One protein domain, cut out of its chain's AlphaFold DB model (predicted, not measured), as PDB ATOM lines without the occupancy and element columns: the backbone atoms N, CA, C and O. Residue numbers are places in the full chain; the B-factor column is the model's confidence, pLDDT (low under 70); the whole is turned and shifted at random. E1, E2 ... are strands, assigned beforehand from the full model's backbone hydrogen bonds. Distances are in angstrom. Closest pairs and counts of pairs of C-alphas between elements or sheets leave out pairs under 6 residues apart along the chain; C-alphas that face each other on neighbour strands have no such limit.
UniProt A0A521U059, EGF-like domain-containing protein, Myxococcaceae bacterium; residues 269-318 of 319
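Overview. This is residues 269 to 318 of the 319 residues of the protein "EGF-like domain-containing protein" of Myxococcaceae bacterium (UniProt A0A521U059). Three small two-stranded hairpins make up this domain: E1-E2 and E3-E4 pack on each other at one end of the longest axis, and E5-E6 forms the other end with a long loop, residues 300 to 312. That loop folds back on its hairpin, and its residues 304 to 305 pair with residues 297 to 298 of E5. The printed part has 50 residues, with no named helix and six named strands, E1 to E6 in chain order, in three separate antiparallel sheets of two strands each; the class is all strand. It is compact, with a radius of gyration of the C-alphas of 10.1 A, and spans 29 by 21 by 15 A.

Along the chain. E1, residues 269 to 271, begins at C-alpha 269 (163.911, 157.501, 193.881) and is 6.4 A long. E2, residues 275 to 278, is 10.1 A long. E3, residues 281 to 284, measures 9.1 A, and E4, residues 288 to 291, 9.9 A. E5, residues 295 to 299, is 13.0 A long and begins at C-alpha 295 (163.802, 171.062, 200.041). E6, residues 313 to 317, is 13.3 A long and ends at C-alpha 317 (160.945, 173.383, 197.817).

Arrangement. E1 and E2 form a hairpin, antiparallel at 144 degrees, with N 269 and O 277 2.8 A apart, within hydrogen-bond range. E3 and E4 form a hairpin at 143 degrees, with N 282 and O 290 at 2.7 A. Between these two hairpins, the closest C-alphas of E2 and E4 are those of Cys 277 and Cys 289, 5.4 A apart, and the closest of E1 and E3 are those of Cys 271 and Cys 283, 5.8 A apart. E5 and E6 form the third hairpin, antiparallel at 145 degrees, with N 296 and O 316 at 2.8 A and N 314 and O 298 at 2.9 A. The closest C-alphas of E2 and E6 are those of Pro 278 and His 314, 5.4 A apart. For E4 and E6 they are those of Cys 291 and Cys 315, 5.5 A apart. E1 is apart from E4, E5 and E6, and E2 is apart from E5. E3 and E5 are only just apart, at 8.2 A.

Size, cuts and confidence. The C-alphas of Gly 273 and Gly 302, the two farthest apart, are 28.7 A from each other. The printed part has no cut. The link from E5 to E6, 13 residues, is long, and the other four links are tight. The mean pLDDT of the printed part is 86.3, and one residue, Pro 309, is under 70.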
ATOM      1  N   ILE A 269     162.597 157.831 194.431       81.38
ATOM      2  CA  ILE A 269     163.911 157.501 193.881       81.38
ATOM      3  C   ILE A 269     164.402 156.198 194.509       81.38
ATOM      4  O   ILE A 269     164.148 155.932 195.685       81.38
ATOM      5  N   SER A 270     165.121 155.394 193.731       83.12
ATOM      6  CA  SER A 270     165.800 154.202 194.237       83.12
ATOM      7  C   SER A 270     167.188 154.573 194.753       83.12
ATOM      8  O   SER A 270     168.009 155.120 194.020       83.12
ATOM      9  N   CYS A 271     167.447 154.256 196.015       84.19
ATOM     10  CA  CYS A 271     168.727 154.421 196.685       84.19
ATOM     11  C   CYS A 271     169.483 153.081 196.778       84.19
ATOM     12  O   CYS A 271     168.860 152.011 196.742       84.19
ATOM     13  N   PRO A 272     170.821 153.110 196.947       86.19
ATOM     14  CA  PRO A 272     171.604 151.911 197.238       86.19
ATOM     15  C   PRO A 272     171.024 151.135 198.427       86.19
ATOM     16  O   PRO A 272     170.620 151.732 199.422       86.19
ATOM     17  N   GLY A 273     170.986 149.805 198.320       80.44
ATOM     18  CA  GLY A 273     170.378 148.942 199.339       80.44
ATOM     19  C   GLY A 273     168.872 148.703 199.174       80.44
ATOM     20  O   GLY A 273     168.229 148.312 200.140       80.44
ATOM     21  N   ASN A 274     168.313 148.910 197.971       73.62
ATOM     22  CA  ASN A 274     166.884 148.721 197.655       73.62
ATOM     23  C   ASN A 274     165.941 149.592 198.498       73.62
ATOM     24  O   ASN A 274     164.824 149.191 198.820       73.62
ATOM     25  N   ILE A 275     166.393 150.790 198.854       79.50
ATOM     26  CA  ILE A 275     165.599 151.735 199.633       79.50
ATOM     27  C   ILE A 275     164.924 152.685 198.670       79.50
ATOM     28  O   ILE A 275     165.571 153.262 197.799       79.50
ATOM     29  N   THR A 276     163.627 152.870 198.840       81.38
ATOM     30  CA  THR A 276     162.866 153.845 198.072       81.38
ATOM     31  C   THR A 276     162.723 155.104 198.915       81.38
ATOM     32  O   THR A 276     162.239 155.030 200.040       81.38
ATOM     33  N   CYS A 277     163.151 156.249 198.392       87.81
ATOM     34  CA  CYS A 277     163.026 157.549 199.054       87.81
ATOM     35  C   CYS A 277     162.071 158.458 198.280       87.81
ATOM     36  O   CYS A 277     161.916 158.250 197.078       87.81
ATOM     37  N   PRO A 278     161.461 159.481 198.904       88.12
ATOM     38  CA  PRO A 278     160.678 160.469 198.175       88.12
ATOM     39  C   PRO A 278     161.480 161.096 197.032       88.12
ATOM     40  O   PRO A 278     162.708 161.239 197.094       88.12
ATOM     41  N   ARG A 279     160.786 161.532 195.981       84.50
ATOM     42  CA  ARG A 279     161.416 162.389 194.976       84.50
ATOM     43  C   ARG A 279     161.962 163.656 195.655       84.50
ATOM     44  O   ARG A 279     161.355 164.183 196.582       84.50
ATOM     45  N   HIS A 280     163.119 164.127 195.187       91.88
ATOM     46  CA  HIS A 280     163.891 165.226 195.790       91.88
ATOM     47  C   HIS A 280     164.520 164.908 197.151       91.88
ATOM     48  O   HIS A 280     164.883 165.820 197.892       91.88
ATOM     49  N   SER A 281     164.708 163.628 197.471       91.75
ATOM     50  CA  SER A 281     165.581 163.203 198.564       91.75
ATOM     51  C   SER A 281     167.025 162.948 198.111       91.75
ATOM     52  O   SER A 281     167.298 162.684 196.942       91.75
ATOM     53  N   THR A 282     167.961 163.007 199.051       93.00
ATOM     54  CA  THR A 282     169.306 162.447 198.967       93.00
ATOM     55  C   THR A 282     169.380 161.177 199.813       93.00
ATOM     56  O   THR A 282     168.852 161.102 200.925       93.00
ATOM     57  N   CYS A 283     170.041 160.158 199.266       91.88
ATOM     58  CA  CYS A 283     170.282 158.898 199.958       91.88
ATOM     59  C   CYS A 283     171.443 159.095 200.942       91.88
ATOM     60  O   CYS A 283     172.592 159.228 200.517       91.88
ATOM     61  N   ALA A 284     171.162 159.130 202.243       88.62
ATOM     62  CA  ALA A 284     172.206 159.188 203.260       88.62
ATOM     63  C   ALA A 284     172.711 157.778 203.608       88.62
ATOM     64  O   ALA A 284     171.982 156.786 203.502       88.62
ATOM     65  N   ALA A 285     173.969 157.687 204.051       83.44
ATOM     66  CA  ALA A 285     174.517 156.444 204.587       83.44
ATOM     67  C   ALA A 285     173.653 155.951 205.764       83.44
ATOM     68  O   ALA A 285     173.245 156.743 206.609       83.44
ATOM     69  N   GLY A 286     173.368 154.647 205.819       79.50
ATOM     70  CA  GLY A 286     172.532 154.069 206.881       79.50
ATOM     71  C   GLY A 286     171.031 154.054 206.584       79.50
ATOM     72  O   GLY A 286     170.226 154.085 207.509       79.50
ATOM     73  N   ALA A 287     170.657 153.976 205.308       78.44
ATOM     74  CA  ALA A 287     169.283 153.765 204.870       78.44
ATOM     75  C   ALA A 287     168.290 154.902 205.170       78.44
ATOM     76  O   ALA A 287     167.087 154.674 205.290       78.44
ATOM     77  N   GLN A 288     168.790 156.132 205.288       84.81
ATOM     78  CA  GLN A 288     167.969 157.298 205.589       84.81
ATOM     79  C   GLN A 288     167.710 158.131 204.336       84.81
ATOM     80  O   GLN A 288     168.624 158.472 203.583       84.81
ATOM     81  N   CYS A 289     166.446 158.485 204.149       89.00
ATOM     82  CA  CYS A 289     166.006 159.425 203.136       89.00
ATOM     83  C   CYS A 289     165.998 160.828 203.750       89.00
ATOM     84  O   CYS A 289     165.229 161.096 204.673       89.00
ATOM     85  N   LEU A 290     166.860 161.718 203.262       91.81
ATOM     86  CA  LEU A 290     166.868 163.129 203.658       91.81
ATOM     87  C   LEU A 290     166.384 163.966 202.486       91.81
ATOM     88  O   LEU A 290     166.691 163.638 201.351       91.81
ATOM     89  N   CYS A 291     165.645 165.047 202.711       93.94
ATOM     90  CA  CYS A 291     165.348 165.960 201.610       93.94
ATOM     91  C   CYS A 291     166.635 166.621 201.102       93.94
ATOM     92  O   CYS A 291     167.508 166.993 201.888       93.94
ATOM     93  N   ALA A 292     166.761 166.736 199.779       93.62
ATOM     94  CA  ALA A 292     167.893 167.388 199.143       93.62
ATOM     95  C   ALA A 292     167.985 168.858 199.580       93.62
ATOM     96  O   ALA A 292     166.999 169.469 199.994       93.62
ATOM     97  N   PHE A 293     169.175 169.449 199.461       94.31
ATOM     98  CA  PHE A 293     169.368 170.861 199.778       94.31
ATOM     99  C   PHE A 293     168.385 171.740 198.983       94.31
ATOM    100  O   PHE A 293     168.232 171.566 197.775       94.31
ATOM    101  N   GLY A 294     167.711 172.669 199.668       93.88
ATOM    102  CA  GLY A 294     166.642 173.488 199.082       93.88
ATOM    103  C   GLY A 294     165.243 172.863 199.146       93.88
ATOM    104  O   GLY A 294     164.296 173.465 198.642       93.88
ATOM    105  N   TYR A 295     165.090 171.706 199.795       94.94
ATOM    106  CA  TYR A 295     163.802 171.062 200.041       94.94
ATOM    107  C   TYR A 295     163.593 170.793 201.540       94.94
ATOM    108  O   TYR A 295     164.547 170.564 202.282       94.94
ATOM    109  N   MET A 296     162.336 170.795 201.985       94.31
ATOM    110  CA  MET A 296     161.924 170.394 203.334       94.31
ATOM    111  C   MET A 296     160.932 169.233 203.276       94.31
ATOM    112  O   MET A 296     160.147 169.132 202.333       94.31
ATOM    113  N   ALA A 297     160.965 168.369 204.290       93.38
ATOM    114  CA  ALA A 297     160.021 167.269 204.409       93.38
ATOM    115  C   ALA A 297     158.667 167.785 204.911       93.38
ATOM    116  O   ALA A 297     158.586 168.541 205.887       93.38
ATOM    117  N   VAL A 298     157.609 167.374 204.222       91.69
ATOM    118  CA  VAL A 298     156.225 167.717 204.534       91.69
ATOM    119  C   VAL A 298     155.391 166.444 204.472       91.69
ATOM    120  O   VAL A 298     155.520 165.661 203.527       91.69
ATOM    121  N   THR A 299     154.564 166.214 205.489       88.00
ATOM    122  CA  THR A 299     153.636 165.079 205.538       88.00
ATOM    123  C   THR A 299     152.642 165.146 204.380       88.00
ATOM    124  O   THR A 299     152.453 166.195 203.755       88.00
ATOM    125  N   CYS A 300     151.939 164.053 204.096       81.94
ATOM    126  CA  CYS A 300     150.889 164.092 203.073       81.94
ATOM    127  C   CYS A 300     149.724 165.038 203.431       81.94
ATOM    128  O   CYS A 300     149.006 165.476 202.533       81.94
ATOM    129  N   SER A 301     149.569 165.411 204.710       81.62
ATOM    130  CA  SER A 301     148.623 166.435 205.179       81.62
ATOM    131  C   SER A 301     149.095 167.880 204.976       81.62
ATOM    132  O   SER A 301     148.292 168.799 205.125       81.62
ATOM    133  N   GLY A 302     150.363 168.104 204.614       87.50
ATOM    134  CA  GLY A 302     150.927 169.447 204.447       87.50
ATOM    135  C   GLY A 302     151.690 169.982 205.666       87.50
ATOM    136  O   GLY A 302     152.165 171.119 205.633       87.50
ATOM    137  N   ASP A 303     151.862 169.180 206.718       90.81
ATOM    138  CA  ASP A 303     152.579 169.580 207.928       90.81
ATOM    139  C   ASP A 303     154.091 169.408 207.765       90.81
ATOM    140  O   ASP A 303     154.584 168.387 207.288       90.81
ATOM    141  N   ARG A 304     154.866 170.414 208.181       92.62
ATOM    142  CA  ARG A 304     156.335 170.344 208.139       92.62
ATOM    143  C   ARG A 304     156.847 169.347 209.173       92.62
ATOM    144  O   ARG A 304     156.431 169.387 210.329       92.62
ATOM    145  N   CYS A 305     157.831 168.538 208.795       85.44
ATOM    146  CA  CYS A 305     158.495 167.613 209.706       85.44
ATOM    147  C   CYS A 305     160.018 167.686 209.566       85.44
ATOM    148  O   CYS A 305     160.570 167.821 208.477       85.44
ATOM    149  N   THR A 306     160.722 167.580 210.691       79.75
ATOM    150  CA  THR A 306     162.191 167.473 210.736       79.75
ATOM    151  C   THR A 306     162.671 166.036 210.538       79.75
ATOM    152  O   THR A 306     163.767 165.816 210.035       79.75
ATOM    153  N   SER A 307     161.838 165.059 210.900       74.94
ATOM    154  CA  SER A 307     162.038 163.636 210.635       74.94
ATOM    155  C   SER A 307     160.670 162.978 210.472       74.94
ATOM    156  O   SER A 307     160.040 162.607 211.463       74.94
ATOM    157  N   CYS A 308     160.171 162.878 209.242       76.88
ATOM    158  CA  CYS A 308     158.936 162.145 208.995       76.88
ATOM    159  C   CYS A 308     159.218 160.636 209.038       76.88
ATOM    160  O   CYS A 308     160.026 160.149 208.242       76.88
ATOM    161  N   PRO A 309     158.600 159.882 209.961       68.56
ATOM    162  CA  PRO A 309     158.719 158.435 209.954       68.56
ATOM    163  C   PRO A 309     157.947 157.838 208.769       68.56
ATOM    164  O   PRO A 309     156.872 158.305 208.400       68.56
ATOM    165  N   GLY A 310     158.485 156.761 208.201       72.75
ATOM    166  CA  GLY A 310     157.782 155.952 207.205       72.75
ATOM    167  C   GLY A 310     157.747 156.570 205.808       72.75
ATOM    168  O   GLY A 310     158.724 157.155 205.349       72.75
ATOM    169  N   THR A 311     156.632 156.372 205.105       75.75
ATOM    170  CA  THR A 311     156.443 156.782 203.704       75.75
ATOM    171  C   THR A 311     155.401 157.883 203.537       75.75
ATOM    172  O   THR A 311     155.003 158.168 202.411       75.75
ATOM    173  N   ASP A 312     154.939 158.484 204.634       81.69
ATOM    174  CA  ASP A 312     153.837 159.453 204.637       81.69
ATOM    175  C   ASP A 312     154.335 160.906 204.550       81.69
ATOM    176  O   ASP A 312     153.869 161.808 205.243       81.69
ATOM    177  N   TYR A 313     155.358 161.129 203.722       87.38
ATOM    178  CA  TYR A 313     155.929 162.451 203.497       87.38
ATOM    179  C   TYR A 313     156.543 162.585 202.111       87.38
ATOM    180  O   TYR A 313     156.868 161.597 201.454       87.38
ATOM    181  N   HIS A 314     156.736 163.826 201.686       91.62
ATOM    182  CA  HIS A 314     157.457 164.177 200.474       91.62
ATOM    183  C   HIS A 314     158.345 165.399 200.704       91.62
ATOM    184  O   HIS A 314     158.214 166.102 201.706       91.62
ATOM    185  N   CYS A 315     159.270 165.642 199.779       93.06
ATOM    186  CA  CYS A 315     160.173 166.783 199.831       93.06
ATOM    187  C   CYS A 315     159.650 167.908 198.928       93.06
ATOM    188  O   CYS A 315     159.563 167.734 197.712       93.06
ATOM    189  N   VAL A 316     159.330 169.067 199.511       92.69
ATOM    190  CA  VAL A 316     158.883 170.271 198.780       92.69
ATOM    191  C   VAL A 316     159.947 171.366 198.810       92.69
ATOM    192  O   VAL A 316     160.691 171.433 199.789       92.69
ATOM    193  N   PRO A 317     160.032 172.244 197.793       94.25
ATOM    194  CA  PRO A 317     160.945 173.383 197.817       94.25
ATOM    195  C   PRO A 317     160.696 174.277 199.039       94.25
ATOM    196  O   PRO A 317     159.544 174.572 199.368       94.25
ATOM    197  N   VAL A 318     161.759 174.735 199.703       93.00
ATOM    198  CA  VAL A 318     161.638 175.809 200.703       93.00
ATOM    199  C   VAL A 318     161.419 177.140 199.983       93.00
ATOM    200  O   VAL A 318     162.307 177.620 199.283       93.00
TER     201      VAL A 318